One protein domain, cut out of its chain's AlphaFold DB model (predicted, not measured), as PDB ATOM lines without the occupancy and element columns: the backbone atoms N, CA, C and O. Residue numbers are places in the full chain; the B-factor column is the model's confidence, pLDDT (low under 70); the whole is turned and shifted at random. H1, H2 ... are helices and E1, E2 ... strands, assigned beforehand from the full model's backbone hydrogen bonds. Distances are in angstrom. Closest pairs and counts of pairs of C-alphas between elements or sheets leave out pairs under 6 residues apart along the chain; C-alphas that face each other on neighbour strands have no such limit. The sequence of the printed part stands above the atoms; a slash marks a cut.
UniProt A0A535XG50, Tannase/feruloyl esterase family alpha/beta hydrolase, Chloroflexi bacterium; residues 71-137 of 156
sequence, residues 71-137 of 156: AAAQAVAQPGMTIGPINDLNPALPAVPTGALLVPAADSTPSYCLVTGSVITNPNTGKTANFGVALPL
ATOM      1  N   ALA A  71      20.618 127.162  56.162       97.00
ATOM      2  CA  ALA A  71      19.567 126.376  55.516       97.00
ATOM      3  C   ALA A  71      18.204 126.539  56.205       97.00
ATOM      4  O   ALA A  71      17.196 126.740  55.532       97.00
ATOM      5  N   ALA A  72      18.166 126.502  57.539       95.31
ATOM      6  CA  ALA A  72      16.921 126.703  58.271       95.31
ATOM      7  C   ALA A  72      16.405 128.138  58.134       95.31
ATOM      8  O   ALA A  72      15.218 128.335  57.888       95.31
ATOM      9  N   ALA A  73      17.292 129.135  58.211       95.62
ATOM     10  CA  ALA A  73      16.921 130.523  57.947       95.62
ATOM     11  C   ALA A  73      16.401 130.713  56.509       95.62
ATOM     12  O   ALA A  73      15.400 131.396  56.299       95.62
ATOM     13  N   GLN A  74      17.022 130.066  55.519       97.31
ATOM     14  CA  GLN A  74      16.595 130.142  54.123       97.31
ATOM     15  C   GLN A  74      15.236 129.470  53.897       97.31
ATOM     16  O   GLN A  74      14.466 129.941  53.066       97.31
ATOM     17  N   ALA A  75      14.908 128.413  54.650       96.31
ATOM     18  CA  ALA A  75      13.629 127.711  54.543       96.31
ATOM     19  C   ALA A  75      12.414 128.574  54.938       96.31
ATOM     20  O   ALA A  75      11.300 128.289  54.505       96.31
ATOM     21  N   VAL A  76      12.622 129.625  55.739       93.88
ATOM     22  CA  VAL A  76      11.571 130.581  56.146       93.88
ATOM     23  C   VAL A  76      11.693 131.942  55.449       93.88
ATOM     24  O   VAL A  76      10.851 132.825  55.643       93.88
ATOM     25  N   ALA A  77      12.737 132.128  54.639       96.00
ATOM     26  CA  ALA A  77      12.972 133.355  53.898       96.00
ATOM     27  C   ALA A  77      11.893 133.557  52.819       96.00
ATOM     28  O   ALA A  77      11.418 132.609  52.193       96.00
ATOM     29  N   GLN A  78      11.489 134.809  52.609       96.25
ATOM     30  CA  GLN A  78      10.454 135.155  51.634       96.25
ATOM     31  C   GLN A  78      11.032 135.242  50.210       96.25
ATOM     32  O   GLN A  78      12.247 135.389  50.048       96.25
ATOM     33  N   PRO A  79      10.196 135.182  49.155       96.06
ATOM     34  CA  PRO A  79      10.661 135.363  47.783       96.06
ATOM     35  C   PRO A  79      11.503 136.635  47.616       96.06
ATOM     36  O   PRO A  79      11.122 137.712  48.072       96.06
ATOM     37  N   GLY A  80      12.653 136.501  46.954       96.12
ATOM     38  CA  GLY A  80      13.610 137.594  46.773       96.12
ATOM     39  C   GLY A  80      14.575 137.808  47.943       96.12
ATOM     40  O   GLY A  80      15.393 138.719  47.857       96.12
ATOM     41  N   MET A  81      14.513 136.990  49.000       98.19
ATOM     42  CA  MET A  81      15.501 136.967  50.081       98.19
ATOM     43  C   MET A  81      16.521 135.837  49.898       98.19
ATOM     44  O   MET A  81      16.159 134.688  49.631       98.19
ATOM     45  N   THR A  82      17.787 136.154  50.149       98.25
ATOM     46  CA  THR A  82      18.905 135.206  50.148       98.25
ATOM     47  C   THR A  82      19.652 135.311  51.470       98.25
ATOM     48  O   THR A  82      20.151 136.382  51.811       98.25
ATOM     49  N   ILE A  83      19.749 134.203  52.200       98.38
ATOM     50  CA  ILE A  83      20.588 134.069  53.389       98.38
ATOM     51  C   ILE A  83      22.027 133.828  52.951       98.38
ATOM     52  O   ILE A  83      22.297 132.995  52.085       98.38
ATOM     53  N   GLY A  84      22.958 134.565  53.544       98.06
ATOM     54  CA  GLY A  84      24.362 134.483  53.176       98.06
ATOM     55  C   GLY A  84      25.206 135.573  53.827       98.06
ATOM     56  O   GLY A  84      24.679 136.415  54.564       98.06
ATOM     57  N   PRO A  85      26.525 135.559  53.584       97.69
ATOM     58  CA  PRO A  85      27.411 136.602  54.075       97.69
ATOM     59  C   PRO A  85      27.078 137.954  53.433       97.69
ATOM     60  O   PRO A  85      26.660 138.028  52.276       97.69
ATOM     61  N   ILE A  86      27.313 139.024  54.187       97.62
ATOM     62  CA  ILE A  86      27.223 140.413  53.725       97.62
ATOM     63  C   ILE A  86      28.535 141.133  54.047       97.62
ATOM     64  O   ILE A  86      29.219 140.782  55.007       97.62
ATOM     65  N   ASN A  87      28.885 142.138  53.247       95.88
ATOM     66  CA  ASN A  87      30.166 142.847  53.372       95.88
ATOM     67  C   ASN A  87      30.078 144.108  54.244       95.88
ATOM     68  O   ASN A  87      31.100 144.684  54.596       95.88
ATOM     69  N   ASP A  88      28.864 144.547  54.558       96.81
ATOM     70  CA  ASP A  88      28.537 145.762  55.301       96.81
ATOM     71  C   ASP A  88      28.029 145.464  56.719       96.81
ATOM     72  O   ASP A  88      27.419 146.324  57.346       96.81
ATOM     73  N   LEU A  89      28.277 144.261  57.249       97.19
ATOM     74  CA  LEU A  89      28.012 143.969  58.658       97.19
ATOM     75  C   LEU A  89      28.907 144.845  59.545       97.19
ATOM     76  O   LEU A  89      30.105 144.967  59.283       97.19
ATOM     77  N   ASN A  90      28.343 145.425  60.606       95.56
ATOM     78  CA  ASN A  90      29.107 146.202  61.573       95.56
ATOM     79  C   ASN A  90      30.312 145.394  62.092       95.56
ATOM     80  O   ASN A  90      30.119 144.301  62.628       95.56
ATOM     81  N   PRO A  91      31.547 145.919  61.983       94.31
ATOM     82  CA  PRO A  91      32.756 145.198  62.381       94.31
ATOM     83  C   PRO A  91      32.851 144.912  63.888       94.31
ATOM     84  O   PRO A  91      33.697 144.123  64.299       94.31
ATOM     85  N   ALA A  92      32.010 145.536  64.719       93.50
ATOM     86  CA  ALA A  92      31.882 145.201  66.136       93.50
ATOM     87  C   ALA A  92      31.121 143.883  66.381       93.50
ATOM     88  O   ALA A  92      31.161 143.353  67.492       93.50
ATOM     89  N   LEU A  93      30.420 143.352  65.373       93.75
ATOM     90  CA  LEU A  93      29.735 142.065  65.443       93.75
ATOM     91  C   LEU A  93      30.632 140.925  64.933       93.75
ATOM     92  O   LEU A  93      31.503 141.142  64.088       93.75
ATOM     93  N   PRO A  94      30.405 139.680  65.392       95.44
ATOM     94  CA  PRO A  94      31.078 138.516  64.833       95.44
ATOM     95  C   PRO A  94      30.787 138.347  63.336       95.44
ATOM     96  O   PRO A  94      29.656 138.532  62.888       95.44
ATOM     97  N   ALA A  95      31.793 137.925  62.569       96.00
ATOM     98  CA  ALA A  95      31.619 137.614  61.154       96.00
ATOM     99  C   ALA A  95      30.660 136.428  60.948       96.00
ATOM    100  O   ALA A  95      30.711 135.440  61.680       96.00
ATOM    101  N   VAL A  96      29.834 136.494  59.901       97.38
ATOM    102  CA  VAL A  96      28.794 135.493  59.603       97.38
ATOM    103  C   VAL A  96      29.032 134.883  58.212       97.38
ATOM    104  O   VAL A  96      28.304 135.176  57.263       97.38
ATOM    105  N   PRO A  97      30.070 134.043  58.038       95.31
ATOM    106  CA  PRO A  97      30.558 133.639  56.715       95.31
ATOM    107  C   PRO A  97      29.552 132.812  55.902       95.31
ATOM    108  O   PRO A  97      29.623 132.777  54.678       95.31
ATOM    109  N   THR A  98      28.612 132.146  56.570       95.75
ATOM    110  CA  THR A  98      27.587 131.301  55.940       95.75
ATOM    111  C   THR A  98      26.207 131.956  55.907       95.75
ATOM    112  O   THR A  98      25.275 131.369  55.368       95.75
ATOM    113  N   GLY A  99      26.042 133.148  56.490       97.19
ATOM    114  CA  GLY A  99      24.738 133.787  56.683       97.19
ATOM    115  C   GLY A  99      23.995 133.398  57.963       97.19
ATOM    116  O   GLY A  99      22.964 133.995  58.249       97.19
ATOM    117  N   ALA A 100      24.505 132.452  58.760       97.69
ATOM    118  CA  ALA A 100      24.016 132.208  60.117       97.69
ATOM    119  C   ALA A 100      25.154 131.816  61.070       97.69
ATOM    120  O   ALA A 100      25.991 130.980  60.730       97.69
ATOM    121  N   LEU A 101      25.157 132.381  62.274       97.50
ATOM    122  CA  LEU A 101      26.118 132.088  63.332       97.50
ATOM    123  C   LEU A 101      25.412 132.039  64.687       97.50
ATOM    124  O   LEU A 101      24.734 132.987  65.078       97.50
ATOM    125  N   LEU A 102      25.623 130.957  65.434       97.12
ATOM    126  CA  LEU A 102      25.204 130.895  66.829       97.12
ATOM    127  C   LEU A 102      26.188 131.700  67.683       97.12
ATOM    128  O   LEU A 102      27.352 131.326  67.807       97.12
ATOM    129  N   VAL A 103      25.704 132.782  68.285       96.50
ATOM    130  CA  VAL A 103      26.470 133.607  69.218       96.50
ATOM    131  C   VAL A 103      26.156 133.146  70.647       96.50
ATOM    132  O   VAL A 103      24.981 133.138  71.040       96.50
ATOM    133  N   PRO A 104      27.166 132.725  71.432       96.12
ATOM    134  CA  PRO A 104      26.954 132.314  72.815       96.12
ATOM    135  C   PRO A 104      26.515 133.502  73.679       96.12
ATOM    136  O   PRO A 104      26.748 134.660  73.338       96.12
ATOM    137  N   ALA A 105      25.876 133.209  74.811       96.12
ATOM    138  CA  ALA A 105      25.536 134.238  75.788       96.12
ATOM    139  C   ALA A 105      26.810 134.897  76.348       96.12
ATOM    140  O   ALA A 105      27.812 134.214  76.575       96.12
ATOM    141  N   ALA A 106      26.750 136.204  76.595       95.12
ATOM    142  CA  ALA A 106      27.833 136.985  77.184       95.12
ATOM    143  C   ALA A 106      27.256 138.138  78.015       95.12
ATOM    144  O   ALA A 106      26.335 138.823  77.569       95.12
ATOM    145  N   ASP A 107      27.800 138.354  79.213       93.94
ATOM    146  CA  ASP A 107      27.319 139.350  80.178       93.94
ATOM    147  C   ASP A 107      25.794 139.263  80.395       93.94
ATOM    148  O   ASP A 107      25.270 138.222  80.792       93.94
ATOM    149  N   SER A 108      25.063 140.348  80.125       93.69
ATOM    150  CA  SER A 108      23.598 140.424  80.185       93.69
ATOM    151  C   SER A 108      22.904 140.072  78.861       93.69
ATOM    152  O   SER A 108      21.675 140.134  78.777       93.69
ATOM    153  N   THR A 109      23.661 139.699  77.826       92.81
ATOM    154  CA  THR A 109      23.140 139.363  76.497       92.81
ATOM    155  C   THR A 109      22.890 137.853  76.392       92.81
ATOM    156  O   THR A 109      23.836 137.067  76.498       92.81
ATOM    157  N   PRO A 110      21.638 137.403  76.170       94.44
ATOM    158  CA  PRO A 110      21.340 135.985  75.989       94.44
ATOM    159  C   PRO A 110      21.923 135.467  74.670       94.44
ATOM    160  O   PRO A 110      22.141 136.235  73.739       94.44
ATOM    161  N   SER A 111      22.117 134.153  74.555       95.88
ATOM    162  CA  SER A 111      22.531 133.528  73.295       95.88
ATOM    163  C   SER A 111      21.510 133.780  72.183       95.88
ATOM    164  O   SER A 111      20.296 133.668  72.405       95.88
ATOM    165  N   TYR A 112      21.996 134.041  70.975       96.00
ATOM    166  CA  TYR A 112      21.158 134.321  69.814       96.00
ATOM    167  C   TYR A 112      21.771 133.757  68.534       96.00
ATOM    168  O   TYR A 112      22.976 133.546  68.434       96.00
ATOM    169  N   CYS A 113      20.928 133.514  67.537       96.94
ATOM    170  CA  CYS A 113      21.363 133.233  66.181       96.94
ATOM    171  C   CYS A 113      21.486 134.548  65.412       96.94
ATOM    172  O   CYS A 113      20.481 135.223  65.186       96.94
ATOM    173  N   LEU A 114      22.702 134.921  65.027       97.56
ATOM    174  CA  LEU A 114      22.940 136.034  64.120       97.56
ATOM    175  C   LEU A 114      22.770 135.536  62.686       97.56
ATOM    176  O   LEU A 114      23.522 134.674  62.239       97.56
ATOM    177  N   VAL A 115      21.787 136.072  61.974       97.94
ATOM    178  CA  VAL A 115      21.489 135.737  60.579       97.94
ATOM    179  C   VAL A 115      21.733 136.962  59.715       97.94
ATOM    180  O   VAL A 115      21.299 138.055  60.068       97.94
ATOM    181  N   THR A 116      22.391 136.788  58.574       98.62
ATOM    182  CA  THR A 116      22.600 137.846  57.582       98.62
ATOM    183  C   THR A 116      22.101 137.414  56.214       98.62
ATOM    184  O   THR A 116      21.987 136.223  55.908       98.62
ATOM    185  N   GLY A 117      21.800 138.392  55.371       98.31
ATOM    186  CA  GLY A 117      21.379 138.127  54.008       98.31
ATOM    187  C   GLY A 117      21.088 139.393  53.226       98.31
ATOM    188  O   GLY A 117      21.358 140.505  53.672       98.31
ATOM    189  N   SER A 118      20.506 139.210  52.048       98.31
ATOM    190  CA  SER A 118      20.045 140.298  51.193       98.31
ATOM    191  C   SER A 118      18.616 140.066  50.729       98.31
ATOM    192  O   SER A 118      18.149 138.930  50.643       98.31
ATOM    193  N   VAL A 119      17.909 141.153  50.442       98.12
ATOM    194  CA  VAL A 119      16.571 141.143  49.853       98.12
ATOM    195  C   VAL A 119      16.550 142.007  48.600       98.12
ATOM    196  O   VAL A 119      17.098 143.108  48.588       98.12
ATOM    197  N   ILE A 120      15.911 141.527  47.536       98.12
ATOM    198  CA  ILE A 120      15.656 142.316  46.328       98.12
ATOM    199  C   ILE A 120      14.632 143.405  46.663       98.12
ATOM    200  O   ILE A 120      13.490 143.116  47.008       98.12
ATOM    201  N   THR A 121      15.028 144.670  46.526       97.19
ATOM    202  CA  THR A 121      14.160 145.835  46.762       97.19
ATOM    203  C   THR A 121      13.530 146.359  45.476       97.19
ATOM    204  O   THR A 121      12.485 147.004  45.514       97.19
ATOM    205  N   ASN A 122      14.138 146.070  44.322       97.31
ATOM    206  CA  ASN A 122      13.565 146.390  43.021       97.31
ATOM    207  C   ASN A 122      13.907 145.294  41.994       97.31
ATOM    208  O   ASN A 122      15.046 145.245  41.520       97.31
ATOM    209  N   PRO A 123      12.930 144.460  41.590       94.75
ATOM    210  CA  PRO A 123      13.174 143.330  40.693       94.75
ATOM    211  C   PRO A 123      13.549 143.750  39.264       94.75
ATOM    212  O   PRO A 123      14.262 143.019  38.590       94.75
ATOM    213  N   ASN A 124      13.142 144.942  38.812       97.19
ATOM    214  CA  ASN A 124      13.447 145.428  37.460       97.19
ATOM    215  C   ASN A 124      14.897 145.909  37.316       97.19
ATOM    216  O   ASN A 124      15.435 145.944  36.216       97.19
ATOM    217  N   THR A 125      15.515 146.327  38.422       96.81
ATOM    218  CA  THR A 125      16.887 146.867  38.433       96.81
ATOM    219  C   THR A 125      17.886 145.948  39.129       96.81
ATOM    220  O   THR A 125      19.079 146.233  39.106       96.81
ATOM    221  N   GLY A 126      17.410 144.888  39.790       93.44
ATOM    222  CA  GLY A 126      18.235 144.005  40.613       93.44
ATOM    223  C   GLY A 126      18.803 144.676  41.867       93.44
ATOM    224  O   GLY A 126      19.718 144.133  42.478       93.44
ATOM    225  N   LYS A 127      18.301 145.857  42.261       96.94
ATOM    226  CA  LYS A 127      18.752 146.517  43.493       96.94
ATOM    227  C   LYS A 127      18.349 145.681  44.704       96.94
ATOM    228  O   LYS A 127      17.218 145.194  44.783       96.94
ATOM    229  N   THR A 128      19.275 145.559  45.647       97.31
ATOM    230  CA  THR A 128      19.115 144.804  46.889       97.31
ATOM    231  C   THR A 128      19.335 145.694  48.110       97.31
ATOM    232  O   THR A 128      19.874 146.798  48.005       97.31
ATOM    233  N   ALA A 129      18.898 145.215  49.268       97.06
ATOM    234  CA  ALA A 129      19.304 145.713  50.573       97.06
ATOM    235  C   ALA A 129      19.827 144.541  51.401       97.06
ATOM    236  O   ALA A 129      19.208 143.475  51.424       97.06
ATOM    237  N   ASN A 130      20.954 144.742  52.076       98.00
ATOM    238  CA  ASN A 130      21.470 143.776  53.032       98.00
ATOM    239  C   ASN A 130      20.743 143.930  54.368       98.00
ATOM    240  O   ASN A 130      20.236 145.002  54.701       98.00
ATOM    241  N   PHE A 131      20.675 142.844  55.124       97.69
ATOM    242  CA  PHE A 131      20.067 142.827  56.441       97.69
ATOM    243  C   PHE A 131      20.826 141.899  57.380       97.69
ATOM    244  O   PHE A 131      21.514 140.962  56.966       97.69
ATOM    245  N   GLY A 132      20.625 142.147  58.667       97.38
ATOM    246  CA  GLY A 132      21.055 141.284  59.744       97.38
ATOM    247  C   GLY A 132      19.939 141.170  60.777       97.38
ATOM    248  O   GLY A 132      19.169 142.108  60.978       97.38
ATOM    249  N   VAL A 133      19.828 140.008  61.413       96.75
ATOM    250  CA  VAL A 133      18.837 139.729  62.453       96.75
ATOM    251  C   VAL A 133      19.505 138.944  63.571       96.75
ATOM    252  O   VAL A 133      20.080 137.886  63.332       96.75
ATOM    253  N   ALA A 134      19.400 139.441  64.801       96.12
ATOM    254  CA  ALA A 134      19.734 138.683  65.998       96.12
ATOM    255  C   ALA A 134      18.456 138.010  66.519       96.12
ATOM    256  O   ALA A 134      17.555 138.690  67.006       96.12
ATOM    257  N   LEU A 135      18.359 136.685  66.387       95.25
ATOM    258  CA  LEU A 135      17.221 135.877  66.832       95.25
ATOM    259  C   LEU A 135      17.546 135.218  68.182       95.25
ATOM    260  O   LEU A 135      18.317 134.255  68.205       95.25
ATOM    261  N   PRO A 136      17.000 135.695  69.315       94.25
ATOM    262  CA  PRO A 136      17.258 135.085  70.616       94.25
ATOM    263  C   PRO A 136      16.767 133.638  70.653       94.25
ATOM    264  O   PRO A 136      15.661 133.354  70.195       94.25
ATOM    265  N   LEU A 137      17.544 132.733  71.258       91.81
ATOM    266  CA  LEU A 137      17.084 131.349  71.452       91.81
ATOM    267  C   LEU A 137      15.889 131.272  72.414       91.81
ATOM    268  O   LEU A 137      15.021 130.416  72.264       91.81
TER     269      LEU A 137
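This is residues 71 to 137 of the 156 residues of the protein "Tannase/feruloyl esterase family alpha/beta hydrolase" of Chloroflexi bacterium (UniProt A0A535XG50). What is the main picture? A strongly twisted antiparallel sheet is built round a long ribbon of two strands, E3 and E4, with the short strands E1 and E2 one after the other along E3's other side. The small helix H1 sits beside this sheet, near E1. What is it made of? The printed part has 67 residues with one named helix and four named strands in the order H1, E1, E2, E3, E4, and the class is mostly strand, with strands holding 28 of the 34 residues in named elements. How large is it? It is only just compact, close to loose, with a radius of gyration of the C-alphas of 12.9 A and an elongated outline of 45 by 25 by 17 A.

Where are the strands? E3, residues 112 to 122, spans 30.4 A from C-alpha 112 at (21.158, 134.321, 69.814). E4, residues 127 to 136, spans 29.5 A and ends at C-alpha 136 at (17.258, 135.085, 70.616). E1 is residues 81 to 83, 6.7 A, and E2 is residues 100 to 103, 9.5 A. Where is the helix? H1, residues 71 to 76, spans 9.1 A from C-alpha 71 at (19.567, 126.376, 55.516).

What neighbours E3? E1 and E2 lie on one side of it, beside residues 116 to 119 and 112 to 115, and E4 on the other side. E2, E3 and E4 form a meander, each strand the antiparallel neighbour of the one before, with hairpins E2 and E3, and E3 and E4. Which backbone atoms pair? Within hydrogen-bond range are N 82 and O 118, 2.8 A, N 112 and O 103, 3.1 A, and N 117 and O 131, 3.0 A. How does H1 stand? It is on the sheet, at the sheet's level, with a height of 1.1 A; its closest C-alpha pair with E1 is Gln 74 and Ile 83, 5.6 A. In H1, 1 of 2 O i to N i+4 pairs is within range.

How far does it reach? The two C-alphas farthest apart, Asp 107 and Asn 124, are 45.3 A apart. Which link is long? E1 to E2, with 16 residues. Is anything missing or uncertain? The printed part has no cut, and no printed residue is under 70 in pLDDT.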